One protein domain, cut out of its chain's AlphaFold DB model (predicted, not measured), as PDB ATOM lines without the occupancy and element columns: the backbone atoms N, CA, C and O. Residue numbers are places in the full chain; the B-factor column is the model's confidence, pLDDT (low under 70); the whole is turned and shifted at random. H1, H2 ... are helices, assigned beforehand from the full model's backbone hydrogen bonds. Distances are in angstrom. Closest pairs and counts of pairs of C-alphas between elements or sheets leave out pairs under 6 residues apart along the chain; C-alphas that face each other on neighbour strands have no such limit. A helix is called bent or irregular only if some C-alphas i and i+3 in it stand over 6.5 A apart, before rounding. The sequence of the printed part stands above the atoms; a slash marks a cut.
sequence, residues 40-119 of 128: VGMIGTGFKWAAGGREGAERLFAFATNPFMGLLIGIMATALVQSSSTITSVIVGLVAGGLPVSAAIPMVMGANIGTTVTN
ATOM      1  N   VAL A  40     -24.331  42.305 -10.372       66.25
ATOM      2  CA  VAL A  40     -25.805  42.376 -10.377       66.25
ATOM      3  C   VAL A  40     -26.295  43.754  -9.915       66.25
ATOM      4  O   VAL A  40     -27.181  44.334 -10.548       66.25
ATOM      5  N   GLY A  41     -25.679  44.323  -8.872       67.31
ATOM      6  CA  GLY A  41     -25.985  45.681  -8.413       67.31
ATOM      7  C   GLY A  41     -25.723  46.741  -9.488       67.31
ATOM      8  O   GLY A  41     -26.582  47.588  -9.751       67.31
ATOM      9  N   MET A  42     -24.576  46.647 -10.168       70.50
ATOM     10  CA  MET A  42     -24.208  47.568 -11.249       70.50
ATOM     11  C   MET A  42     -25.131  47.449 -12.466       70.50
ATOM     12  O   MET A  42     -25.537  48.471 -13.024       70.50
ATOM     13  N   ILE A  43     -25.515  46.229 -12.853       73.00
ATOM     14  CA  ILE A  43     -26.467  45.985 -13.947       73.00
ATOM     15  C   ILE A  43     -27.815  46.636 -13.626       73.00
ATOM     16  O   ILE A  43     -28.378  47.311 -14.484       73.00
ATOM     17  N   GLY A  44     -28.307  46.523 -12.388       63.28
ATOM     18  CA  GLY A  44     -29.560  47.160 -11.971       63.28
ATOM     19  C   GLY A  44     -29.535  48.687 -12.104       63.28
ATOM     20  O   GLY A  44     -30.515  49.294 -12.545       63.28
ATOM     21  N   THR A  45     -28.408  49.321 -11.772       67.88
ATOM     22  CA  THR A  45     -28.233  50.774 -11.938       67.88
ATOM     23  C   THR A  45     -28.019  51.188 -13.394       67.88
ATOM     24  O   THR A  45     -28.612  52.169 -13.840       67.88
ATOM     25  N   GLY A  46     -27.236  50.422 -14.159       68.31
ATOM     26  CA  GLY A  46     -26.940  50.700 -15.566       68.31
ATOM     27  C   GLY A  46     -28.153  50.492 -16.468       68.31
ATOM     28  O   GLY A  46     -28.407  51.304 -17.352       68.31
ATOM     29  N   PHE A  47     -28.965  49.470 -16.195       63.38
ATOM     30  CA  PHE A  47     -30.203  49.208 -16.924       63.38
ATOM     31  C   PHE A  47     -31.241  50.313 -16.700       63.38
ATOM     32  O   PHE A  47     -31.861  50.763 -17.656       63.38
ATOM     33  N   LYS A  48     -31.385  50.824 -15.467       63.44
ATOM     34  CA  LYS A  48     -32.254  51.983 -15.179       63.44
ATOM     35  C   LYS A  48     -31.846  53.233 -15.962       63.44
ATOM     36  O   LYS A  48     -32.711  54.010 -16.361       63.44
ATOM     37  N   TRP A  49     -30.545  53.419 -16.172       65.88
ATOM     38  CA  TRP A  49     -30.008  54.544 -16.931       65.88
ATOM     39  C   TRP A  49     -30.160  54.341 -18.449       65.88
ATOM     40  O   TRP A  49     -30.635  55.236 -19.143       65.88
ATOM     41  N   ALA A  50     -29.854  53.144 -18.956       68.44
ATOM     42  CA  ALA A  50     -29.935  52.799 -20.377       68.44
ATOM     43  C   ALA A  50     -31.377  52.659 -20.900       68.44
ATOM     44  O   ALA A  50     -31.642  52.965 -22.059       68.44
ATOM     45  N   ALA A  51     -32.323  52.232 -20.058       63.72
ATOM     46  CA  ALA A  51     -33.729  52.055 -20.427       63.72
ATOM     47  C   ALA A  51     -34.524  53.373 -20.525       63.72
ATOM     48  O   ALA A  51     -35.738  53.333 -20.687       63.72
ATOM     49  N   GLY A  52     -33.884  54.544 -20.423       67.44
ATOM     50  CA  GLY A  52     -34.571  55.835 -20.544       67.44
ATOM     51  C   GLY A  52     -35.388  56.226 -19.308       67.44
ATOM     52  O   GLY A  52     -36.383  56.938 -19.420       67.44
ATOM     53  N   GLY A  53     -34.988  55.760 -18.121       71.69
ATOM     54  CA  GLY A  53     -35.670  56.051 -16.862       71.69
ATOM     55  C   GLY A  53     -36.796  55.066 -16.531       71.69
ATOM     56  O   GLY A  53     -36.827  53.928 -17.001       71.69
ATOM     57  N   ARG A  54     -37.716  55.486 -15.655       61.25
ATOM     58  CA  ARG A  54     -38.731  54.603 -15.053       61.25
ATOM     59  C   ARG A  54     -39.742  54.058 -16.072       61.25
ATOM     60  O   ARG A  54     -40.171  52.919 -15.948       61.25
ATOM     61  N   GLU A  55     -40.058  54.840 -17.098       62.47
ATOM     62  CA  GLU A  55     -41.093  54.539 -18.099       62.47
ATOM     63  C   GLU A  55     -40.635  53.524 -19.163       62.47
ATOM     64  O   GLU A  55     -41.370  52.602 -19.517       62.47
ATOM     65  N   GLY A  56     -39.396  53.641 -19.654       62.94
ATOM     66  CA  GLY A  56     -38.837  52.658 -20.586       62.94
ATOM     67  C   GLY A  56     -38.440  51.354 -19.888       62.94
ATOM     68  O   GLY A  56     -38.623  50.276 -20.458       62.94
ATOM     69  N   ALA A  57     -38.037  51.426 -18.614       60.19
ATOM     70  CA  ALA A  57     -37.925  50.248 -17.764       60.19
ATOM     71  C   ALA A  57     -39.288  49.554 -17.606       60.19
ATOM     72  O   ALA A  57     -39.359  48.353 -17.824       60.19
ATOM     73  N   GLU A  58     -40.377  50.274 -17.308       60.75
ATOM     74  CA  GLU A  58     -41.731  49.699 -17.198       60.75
ATOM     75  C   GLU A  58     -42.205  49.026 -18.501       60.75
ATOM     76  O   GLU A  58     -42.801  47.952 -18.442       60.75
ATOM     77  N   ARG A  59     -41.879  49.569 -19.684       60.47
ATOM     78  CA  ARG A  59     -42.184  48.911 -20.974       60.47
ATOM     79  C   ARG A  59     -41.369  47.640 -21.211       60.47
ATOM     80  O   ARG A  59     -41.918  46.645 -21.682       60.47
ATOM     81  N   LEU A  60     -40.082  47.645 -20.866       59.78
ATOM     82  CA  LEU A  60     -39.236  46.448 -20.936       59.78
ATOM     83  C   LEU A  60     -39.648  45.406 -19.893       59.78
ATOM     84  O   LEU A  60     -39.670  44.218 -20.198       59.78
ATOM     85  N   PHE A  61     -40.048  45.838 -18.697       57.81
ATOM     86  CA  PHE A  61     -40.620  44.972 -17.674       57.81
ATOM     87  C   PHE A  61     -41.962  44.404 -18.122       57.81
ATOM     88  O   PHE A  61     -42.168  43.214 -17.944       57.81
ATOM     89  N   ALA A  62     -42.842  45.167 -18.770       59.00
ATOM     90  CA  ALA A  62     -44.081  44.635 -19.346       59.00
ATOM     91  C   ALA A  62     -43.803  43.562 -20.416       59.00
ATOM     92  O   ALA A  62     -44.499  42.550 -20.480       59.00
ATOM     93  N   PHE A  63     -42.737  43.737 -21.203       55.97
ATOM     94  CA  PHE A  63     -42.278  42.751 -22.182       55.97
ATOM     95  C   PHE A  63     -41.652  41.507 -21.521       55.97
ATOM     96  O   PHE A  63     -41.912  40.381 -21.941       55.97
ATOM     97  N   ALA A  64     -40.876  41.691 -20.449       50.91
ATOM     98  CA  ALA A  64     -40.243  40.625 -19.669       50.91
ATOM     99  C   ALA A  64     -41.212  39.888 -18.720       50.91
ATOM    100  O   ALA A  64     -40.977  38.734 -18.375       50.91
ATOM    101  N   THR A  65     -42.320  40.524 -18.325       56.28
ATOM    102  CA  THR A  65     -43.405  39.916 -17.526       56.28
ATOM    103  C   THR A  65     -44.266  38.986 -18.384       56.28
ATOM    104  O   THR A  65     -45.112  38.266 -17.861       56.28
ATOM    105  N   ASN A  66     -44.048  38.962 -19.703       67.38
ATOM    106  CA  ASN A  66     -44.720  38.032 -20.590       67.38
ATOM    107  C   ASN A  66     -44.218  36.599 -20.310       67.38
ATOM    108  O   ASN A  66     -43.035  36.317 -20.534       67.38
ATOM    109  N   PRO A  67     -45.083  35.674 -19.845       75.38
ATOM    110  CA  PRO A  67     -44.671  34.327 -19.451       75.38
ATOM    111  C   PRO A  67     -43.932  33.569 -20.558       75.38
ATOM    112  O   PRO A  67     -43.036  32.775 -20.283       75.38
ATOM    113  N   PHE A  68     -44.265  33.854 -21.819       76.19
ATOM    114  CA  PHE A  68     -43.598  33.262 -22.972       76.19
ATOM    115  C   PHE A  68     -42.119  33.666 -23.076       76.19
ATOM    116  O   PHE A  68     -41.267  32.819 -23.346       76.19
ATOM    117  N   MET A  69     -41.789  34.933 -22.797       72.25
ATOM    118  CA  MET A  69     -40.396  35.386 -22.809       72.25
ATOM    119  C   MET A  69     -39.609  34.886 -21.607       72.25
ATOM    120  O   MET A  69     -38.454  34.498 -21.777       72.25
ATOM    121  N   GLY A  70     -40.228  34.801 -20.426       79.31
ATOM    122  CA  GLY A  70     -39.605  34.137 -19.280       79.31
ATOM    123  C   GLY A  70     -39.208  32.695 -19.618       79.31
ATOM    124  O   GLY A  70     -38.075  32.283 -19.378       79.31
ATOM    125  N   LEU A  71     -40.099  31.952 -20.274       83.12
ATOM    126  CA  LEU A  71     -39.834  30.582 -20.711       83.12
ATOM    127  C   LEU A  71     -38.683  30.492 -21.726       83.12
ATOM    128  O   LEU A  71     -37.775  29.682 -21.543       83.12
ATOM    129  N   LEU A  72     -38.661  31.353 -22.746       79.62
ATOM    130  CA  LEU A  72     -37.571  31.412 -23.731       79.62
ATOM    131  C   LEU A  72     -36.213  31.734 -23.095       79.62
ATOM    132  O   LEU A  72     -35.216  31.090 -23.424       79.62
ATOM    133  N   ILE A  73     -36.178  32.686 -22.160       82.44
ATOM    134  CA  ILE A  73     -34.962  33.042 -21.420       82.44
ATOM    135  C   ILE A  73     -34.455  31.835 -20.622       82.44
ATOM    136  O   ILE A  73     -33.264  31.537 -20.675       82.44
ATOM    137  N   GLY A  74     -35.342  31.101 -19.941       83.06
ATOM    138  CA  GLY A  74     -34.982  29.885 -19.205       83.06
ATOM    139  C   GLY A  74     -34.403  28.782 -20.097       83.06
ATOM    140  O   GLY A  74     -33.386  28.173 -19.747       83.06
ATOM    141  N   ILE A  75     -35.006  28.565 -21.273       82.62
ATOM    142  CA  ILE A  75     -34.533  27.587 -22.268       82.62
ATOM    143  C   ILE A  75     -33.142  27.974 -22.774       82.62
ATOM    144  O   ILE A  75     -32.237  27.143 -22.760       82.62
ATOM    145  N   MET A  76     -32.952  29.230 -23.183       81.38
ATOM    146  CA  MET A  76     -31.680  29.718 -23.730       81.38
ATOM    147  C   MET A  76     -30.568  29.747 -22.685       81.38
ATOM    148  O   MET A  76     -29.463  29.283 -22.957       81.38
ATOM    149  N   ALA A  77     -30.857  30.222 -21.475       81.25
ATOM    150  CA  ALA A  77     -29.891  30.220 -20.382       81.25
ATOM    151  C   ALA A  77     -29.422  28.793 -20.066       81.25
ATOM    152  O   ALA A  77     -28.228  28.553 -19.893       81.25
ATOM    153  N   THR A  78     -30.341  27.825 -20.072       84.25
ATOM    154  CA  THR A  78     -29.994  26.419 -19.831       84.25
ATOM    155  C   THR A  78     -29.297  25.775 -21.018       84.25
ATOM    156  O   THR A  78     -28.411  24.959 -20.805       84.25
ATOM    157  N   ALA A  79     -29.606  26.174 -22.251       78.06
ATOM    158  CA  ALA A  79     -28.863  25.735 -23.430       78.06
ATOM    159  C   ALA A  79     -27.402  26.175 -23.414       78.06
ATOM    160  O   ALA A  79     -26.518  25.408 -23.790       78.06
ATOM    161  N   LEU A  80     -27.142  27.383 -22.918       77.88
ATOM    162  CA  LEU A  80     -25.791  27.921 -22.794       77.88
ATOM    163  C   LEU A  80     -25.019  27.304 -21.622       77.88
ATOM    164  O   LEU A  80     -23.828  27.037 -21.744       77.88
ATOM    165  N   VAL A  81     -25.685  27.084 -20.486       82.81
ATOM    166  CA  VAL A  81     -25.039  26.619 -19.244       82.81
ATOM    167  C   VAL A  81     -25.080  25.090 -19.086       82.81
ATOM    168  O   VAL A  81     -24.359  24.539 -18.261       82.81
ATOM    169  N   GLN A  82     -25.920  24.388 -19.852       79.75
ATOM    170  CA  GLN A  82     -26.220  22.942 -19.807       79.75
ATOM    171  C   GLN A  82     -26.710  22.371 -18.464       79.75
ATOM    172  O   GLN A  82     -27.140  21.222 -18.397       79.75
ATOM    173  N   SER A  83     -26.681  23.152 -17.389       80.94
ATOM    174  CA  SER A  83     -27.052  22.738 -16.039       80.94
ATOM    175  C   SER A  83     -28.307  23.479 -15.583       80.94
ATOM    176  O   SER A  83     -28.256  24.661 -15.233       80.94
ATOM    177  N   SER A  84     -29.443  22.777 -15.544       79.25
ATOM    178  CA  SER A  84     -30.708  23.344 -15.054       79.25
ATOM    179  C   SER A  84     -30.648  23.734 -13.575       79.25
ATOM    180  O   SER A  84     -31.256  24.732 -13.188       79.25
ATOM    181  N   SER A  85     -29.884  23.021 -12.738       82.38
ATOM    182  CA  SER A  85     -29.714  23.360 -11.316       82.38
ATOM    183  C   SER A  85     -28.976  24.687 -11.118       82.38
ATOM    184  O   SER A  85     -29.342  25.469 -10.239       82.38
ATOM    185  N   THR A  86     -27.997  24.976 -11.979       84.56
ATOM    186  CA  THR A  86     -27.266  26.251 -11.983       84.56
ATOM    187  C   THR A  86     -28.166  27.405 -12.421       84.56
ATOM    188  O   THR A  86     -28.172  28.459 -11.794       84.56
ATOM    189  N   ILE A  87     -28.987  27.216 -13.456       88.94
ATOM    190  CA  ILE A  87     -29.918  28.262 -13.901       88.94
ATOM    191  C   ILE A  87     -31.015  28.519 -12.866       88.94
ATOM    192  O   ILE A  87     -31.351  29.669 -12.588       88.94
ATOM    193  N   THR A  88     -31.533  27.467 -12.234       88.75
ATOM    194  CA  THR A  88     -32.573  27.605 -11.209       88.75
ATOM    195  C   THR A  88     -32.059  28.365  -9.983       88.75
ATOM    196  O   THR A  88     -32.769  29.227  -9.468       88.75
ATOM    197  N   SER A  89     -30.817  28.127  -9.540       87.69
ATOM    198  CA  SER A  89     -30.229  28.869  -8.413       87.69
ATOM    199  C   SER A  89     -30.017  30.354  -8.735       87.69
ATOM    200  O   SER A  89     -30.289  31.207  -7.887       87.69
ATOM    201  N   VAL A  90     -29.635  30.680  -9.975       86.44
ATOM    202  CA  VAL A  90     -29.561  32.066 -10.463       86.44
ATOM    203  C   VAL A  90     -30.942  32.724 -10.461       86.44
ATOM    204  O   VAL A  90     -31.078  33.834  -9.949       86.44
ATOM    205  N   ILE A  91     -31.983  32.045 -10.959       87.56
ATOM    206  CA  ILE A  91     -33.357  32.578 -10.958       87.56
ATOM    207  C   ILE A  91     -33.843  32.840  -9.526       87.56
ATOM    208  O   ILE A  91     -34.429  33.888  -9.260       87.56
ATOM    209  N   VAL A  92     -33.557  31.938  -8.583       86.19
ATOM    210  CA  VAL A  92     -33.883  32.136  -7.160       86.19
ATOM    211  C   VAL A  92     -33.142  33.350  -6.582       86.19
ATOM    212  O   VAL A  92     -33.747  34.147  -5.863       86.19
ATOM    213  N   GLY A  93     -31.873  33.553  -6.945       82.38
ATOM    214  CA  GLY A  93     -31.115  34.756  -6.583       82.38
ATOM    215  C   GLY A  93     -31.718  36.046  -7.156       82.38
ATOM    216  O   GLY A  93     -31.779  37.060  -6.463       82.38
ATOM    217  N   LEU A  94     -32.237  36.005  -8.387       80.12
ATOM    218  CA  LEU A  94     -32.936  37.139  -9.005       80.12
ATOM    219  C   LEU A  94     -34.261  37.457  -8.296       80.12
ATOM    220  O   LEU A  94     -34.581  38.632  -8.113       80.12
ATOM    221  N   VAL A  95     -35.006  36.442  -7.845       78.94
ATOM    222  CA  VAL A  95     -36.216  36.630  -7.018       78.94
ATOM    223  C   VAL A  95     -35.871  37.304  -5.694       78.94
ATOM    224  O   VAL A  95     -36.535  38.265  -5.308       78.94
ATOM    225  N   ALA A  96     -34.788  36.878  -5.039       74.31
ATOM    226  CA  ALA A  96     -34.289  37.545  -3.837       74.31
ATOM    227  C   ALA A  96     -33.865  39.008  -4.102       74.31
ATOM    228  O   ALA A  96     -33.984  39.853  -3.217       74.31
ATOM    229  N   GLY A  97     -33.427  39.323  -5.327       71.06
ATOM    230  CA  GLY A  97     -33.100  40.675  -5.795       71.06
ATOM    231  C   GLY A  97     -34.296  41.537  -6.223       71.06
ATOM    232  O   GLY A  97     -34.092  42.673  -6.652       71.06
ATOM    233  N   GLY A  98     -35.530  41.030  -6.113       71.25
ATOM    234  CA  GLY A  98     -36.757  41.779  -6.412       71.25
ATOM    235  C   GLY A  98     -37.457  41.401  -7.721       71.25
ATOM    236  O   GLY A  98     -38.398  42.090  -8.118       71.25
ATOM    237  N   LEU A  99     -37.043  40.322  -8.395       76.06
ATOM    238  CA  LEU A  99     -37.795  39.772  -9.523       76.06
ATOM    239  C   LEU A  99     -39.123  39.163  -9.019       76.06
ATOM    240  O   LEU A  99     -39.105  38.315  -8.123       76.06
ATOM    241  N   PRO A 100     -40.284  39.535  -9.589       76.38
ATOM    242  CA  PRO A 100     -41.562  38.978  -9.165       76.38
ATOM    243  C   PRO A 100     -41.633  37.475  -9.455       76.38
ATOM    244  O   PRO A 100     -41.275  37.008 -10.538       76.38
ATOM    245  N   VAL A 101     -42.162  36.712  -8.495       83.88
ATOM    246  CA  VAL A 101     -42.286  35.245  -8.591       83.88
ATOM    247  C   VAL A 101     -43.093  34.824  -9.825       83.88
ATOM    248  O   VAL A 101     -42.766  33.830 -10.467       83.88
ATOM    249  N   SER A 102     -44.090  35.618 -10.219       80.94
ATOM    250  CA  SER A 102     -44.885  35.395 -11.433       80.94
ATOM    251  C   SER A 102     -44.053  35.382 -12.722       80.94
ATOM    252  O   SER A 102     -44.406  34.659 -13.649       80.94
ATOM    253  N   ALA A 103     -42.941  36.123 -12.779       78.19
ATOM    254  CA  ALA A 103     -42.000  36.095 -13.900       78.19
ATOM    255  C   ALA A 103     -40.960  34.968 -13.761       78.19
ATOM    256  O   ALA A 103     -40.508  34.409 -14.759       78.19
ATOM    257  N   ALA A 104     -40.601  34.596 -12.530       83.50
ATOM    258  CA  ALA A 104     -39.648  33.521 -12.252       83.50
ATOM    259  C   ALA A 104     -40.192  32.124 -12.592       83.50
ATOM    260  O   ALA A 104     -39.445  31.285 -13.091       83.50
ATOM    261  N   ILE A 105     -41.490  31.878 -12.375       87.38
ATOM    262  CA  ILE A 105     -42.144  30.594 -12.685       87.38
ATOM    263  C   ILE A 105     -41.899  30.157 -14.145       87.38
ATOM    264  O   ILE A 105     -41.357  29.068 -14.347       87.38
ATOM    265  N   PRO A 106     -42.228  30.969 -15.172       85.19
ATOM    266  CA  PRO A 106     -41.968  30.596 -16.557       85.19
ATOM    267  C   PRO A 106     -40.476  30.411 -16.865       85.19
ATOM    268  O   PRO A 106     -40.141  29.515 -17.633       85.19
ATOM    269  N   MET A 107     -39.572  31.170 -16.233       87.00
ATOM    270  CA  MET A 107     -38.121  30.974 -16.384       87.00
ATOM    271  C   MET A 107     -37.638  29.624 -15.848       87.00
ATOM    272  O   MET A 107     -36.858  28.952 -16.519       87.00
ATOM    273  N   VAL A 108     -38.120  29.188 -14.682       88.19
ATOM    274  CA  VAL A 108     -37.767  27.870 -14.122       88.19
ATOM    275  C   VAL A 108     -38.343  26.741 -14.981       88.19
ATOM    276  O   VAL A 108     -37.657  25.758 -15.255       88.19
ATOM    277  N   MET A 109     -39.576  26.897 -15.473       87.56
ATOM    278  CA  MET A 109     -40.169  25.951 -16.429       87.56
ATOM    279  C   MET A 109     -39.340  25.866 -17.716       87.56
ATOM    280  O   MET A 109     -39.033  24.771 -18.187       87.56
ATOM    281  N   GLY A 110     -38.916  27.015 -18.247       85.56
ATOM    282  CA  GLY A 110     -38.018  27.092 -19.392       85.56
ATOM    283  C   GLY A 110     -36.671  26.425 -19.134       85.56
ATOM    284  O   GLY A 110     -36.166  25.727 -20.007       85.56
ATOM    285  N   ALA A 111     -36.113  26.565 -17.931       87.56
ATOM    286  CA  ALA A 111     -34.853  25.922 -17.578       87.56
ATOM    287  C   ALA A 111     -34.948  24.387 -17.605       87.56
ATOM    288  O   ALA A 111     -34.084  23.715 -18.166       87.56
ATOM    289  N   ASN A 112     -36.047  23.828 -17.100       84.38
ATOM    290  CA  ASN A 112     -36.288  22.384 -17.144       84.38
ATOM    291  C   ASN A 112     -36.501  21.863 -18.577       84.38
ATOM    292  O   ASN A 112     -36.012  20.785 -18.920       84.38
ATOM    293  N   ILE A 113     -37.178  22.632 -19.435       83.69
ATOM    294  CA  ILE A 113     -37.339  22.299 -20.864       83.69
ATOM    295  C   ILE A 113     -36.002  22.433 -21.609       83.69
ATOM    296  O   ILE A 113     -35.668  21.615 -22.467       83.69
ATOM    297  N   GLY A 114     -35.199  23.438 -21.259       78.69
ATOM    298  CA  GLY A 114     -33.892  23.694 -21.852       78.69
ATOM    299  C   GLY A 114     -32.932  22.521 -21.684       78.69
ATOM    300  O   GLY A 114     -32.250  22.165 -22.643       78.69
ATOM    301  N   THR A 115     -32.929  21.838 -20.534       76.69
ATOM    302  CA  THR A 115     -32.127  20.612 -20.370       76.69
ATOM    303  C   THR A 115     -32.485  19.519 -21.370       76.69
ATOM    304  O   THR A 115     -31.595  18.798 -21.808       76.69
ATOM    305  N   THR A 116     -33.745  19.415 -21.794       75.00
ATOM    306  CA  THR A 116     -34.176  18.423 -22.790       75.00
ATOM    307  C   THR A 116     -33.664  18.759 -24.191       75.00
ATOM    308  O   THR A 116     -33.268  17.864 -24.927       75.00
ATOM    309  N   VAL A 117     -33.617  20.047 -24.545       66.38
ATOM    310  CA  VAL A 117     -33.047  20.528 -25.821       66.38
ATOM    311  C   VAL A 117     -31.519  20.402 -25.829       66.38
ATOM    312  O   VAL A 117     -30.910  20.135 -26.862       66.38
ATOM    313  N   THR A 118     -30.898  20.576 -24.665       65.94
ATOM    314  CA  THR A 118     -29.439  20.614 -24.501       65.94
ATOM    315  C   THR A 118     -28.820  19.237 -24.324       65.94
ATOM    316  O   THR A 118     -27.655  19.044 -24.673       65.94
ATOM    317  N   ASN A 119     -29.587  18.271 -23.809       58.09
ATOM    318  CA  ASN A 119     -29.195  16.870 -23.718       58.09
ATOM    319  C   ASN A 119     -29.235  16.220 -25.113       58.09
ATOM    320  O   ASN A 119     -30.074  15.382 -25.423       58.09
TER     321      ASN A 119
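What this domain is: This is residues 40 to 119 of the 128 residues of the protein "Solute carrier family 34 (Sodium-dependent phosphate cotransporter)" of Candidatus Kentron sp. G (UniProt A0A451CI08). A cluster of three helices, in which H3 and H5 cross closely and H4 folds back along H5, has a V of two shorter helices, H1 and H2, at one end. The V meets the cluster loosely, near the last residue of H2, and H1 is apart from H3, H4 and H5. The printed part has 80 residues with five named helices, H1 to H5 in order, and no named strand; its class is all helix. It is compact, with a radius of gyration of the C-alphas of 13.1 A, but elongated, spanning 40 by 23 by 20 A.

Where its parts are: H1, residues 40 to 50, begins at C-alpha 40 (-25.805, 42.376, -10.377) and is 15.0 A long. H2, residues 54 to 64, is 14.8 A long. H3, residues 67 to 81, is 21.1 A. H4, residues 84 to 96, is 18.4 A. H5, residues 101 to 118, is 25.1 A and ends at C-alpha 118 (-29.439, 20.614, -24.501). H5 is neither bent nor irregular, but only just: C-alphas 103 and 106 are 6.1 A apart.

How they stand to each other: H1 and H2 only just touch, only at the corner, with 3 pairs of C-alphas within 8 A, the closest Lys 48 and Ala 57 at 6.5 A. H2 is close to H3 but not clearly touching, about perpendicular at 77 degrees; their closest C-alphas, of Ala 64 and Gly 70, are 6.5 A apart. H3 and H5 touch at a steep tilt of 44 degrees, the same way, closest at the C-alphas of Ile 75 and Gly 114, 4.0 A. H4 touches H3 with residues 84 to 87 alone; the closest C-alphas are Thr 78 and Ser 84, 5.7 A. H4 and H5 form a helical hairpin at a shallow tilt of 13 degrees, opposite ways, with the C-alphas of Ser 84 and Ala 111 closest at 5.5 A. The helix packing is mostly crossed, but only just. Every O i to N i+4 pair is within hydrogen-bond range in H1, H2, H3 and H4, and 11 of 14 in H5.

The domain as a whole: The C-alphas of Gly 53 and Asn 119, the two farthest apart, are 40.3 A apart. The printed part has no cut, and the four links between helices are tight. The mean pLDDT of the printed part is 74.8; it is under 70 at residues 40 to 41, 44 to 52, 54 to 66 and 117 to 119.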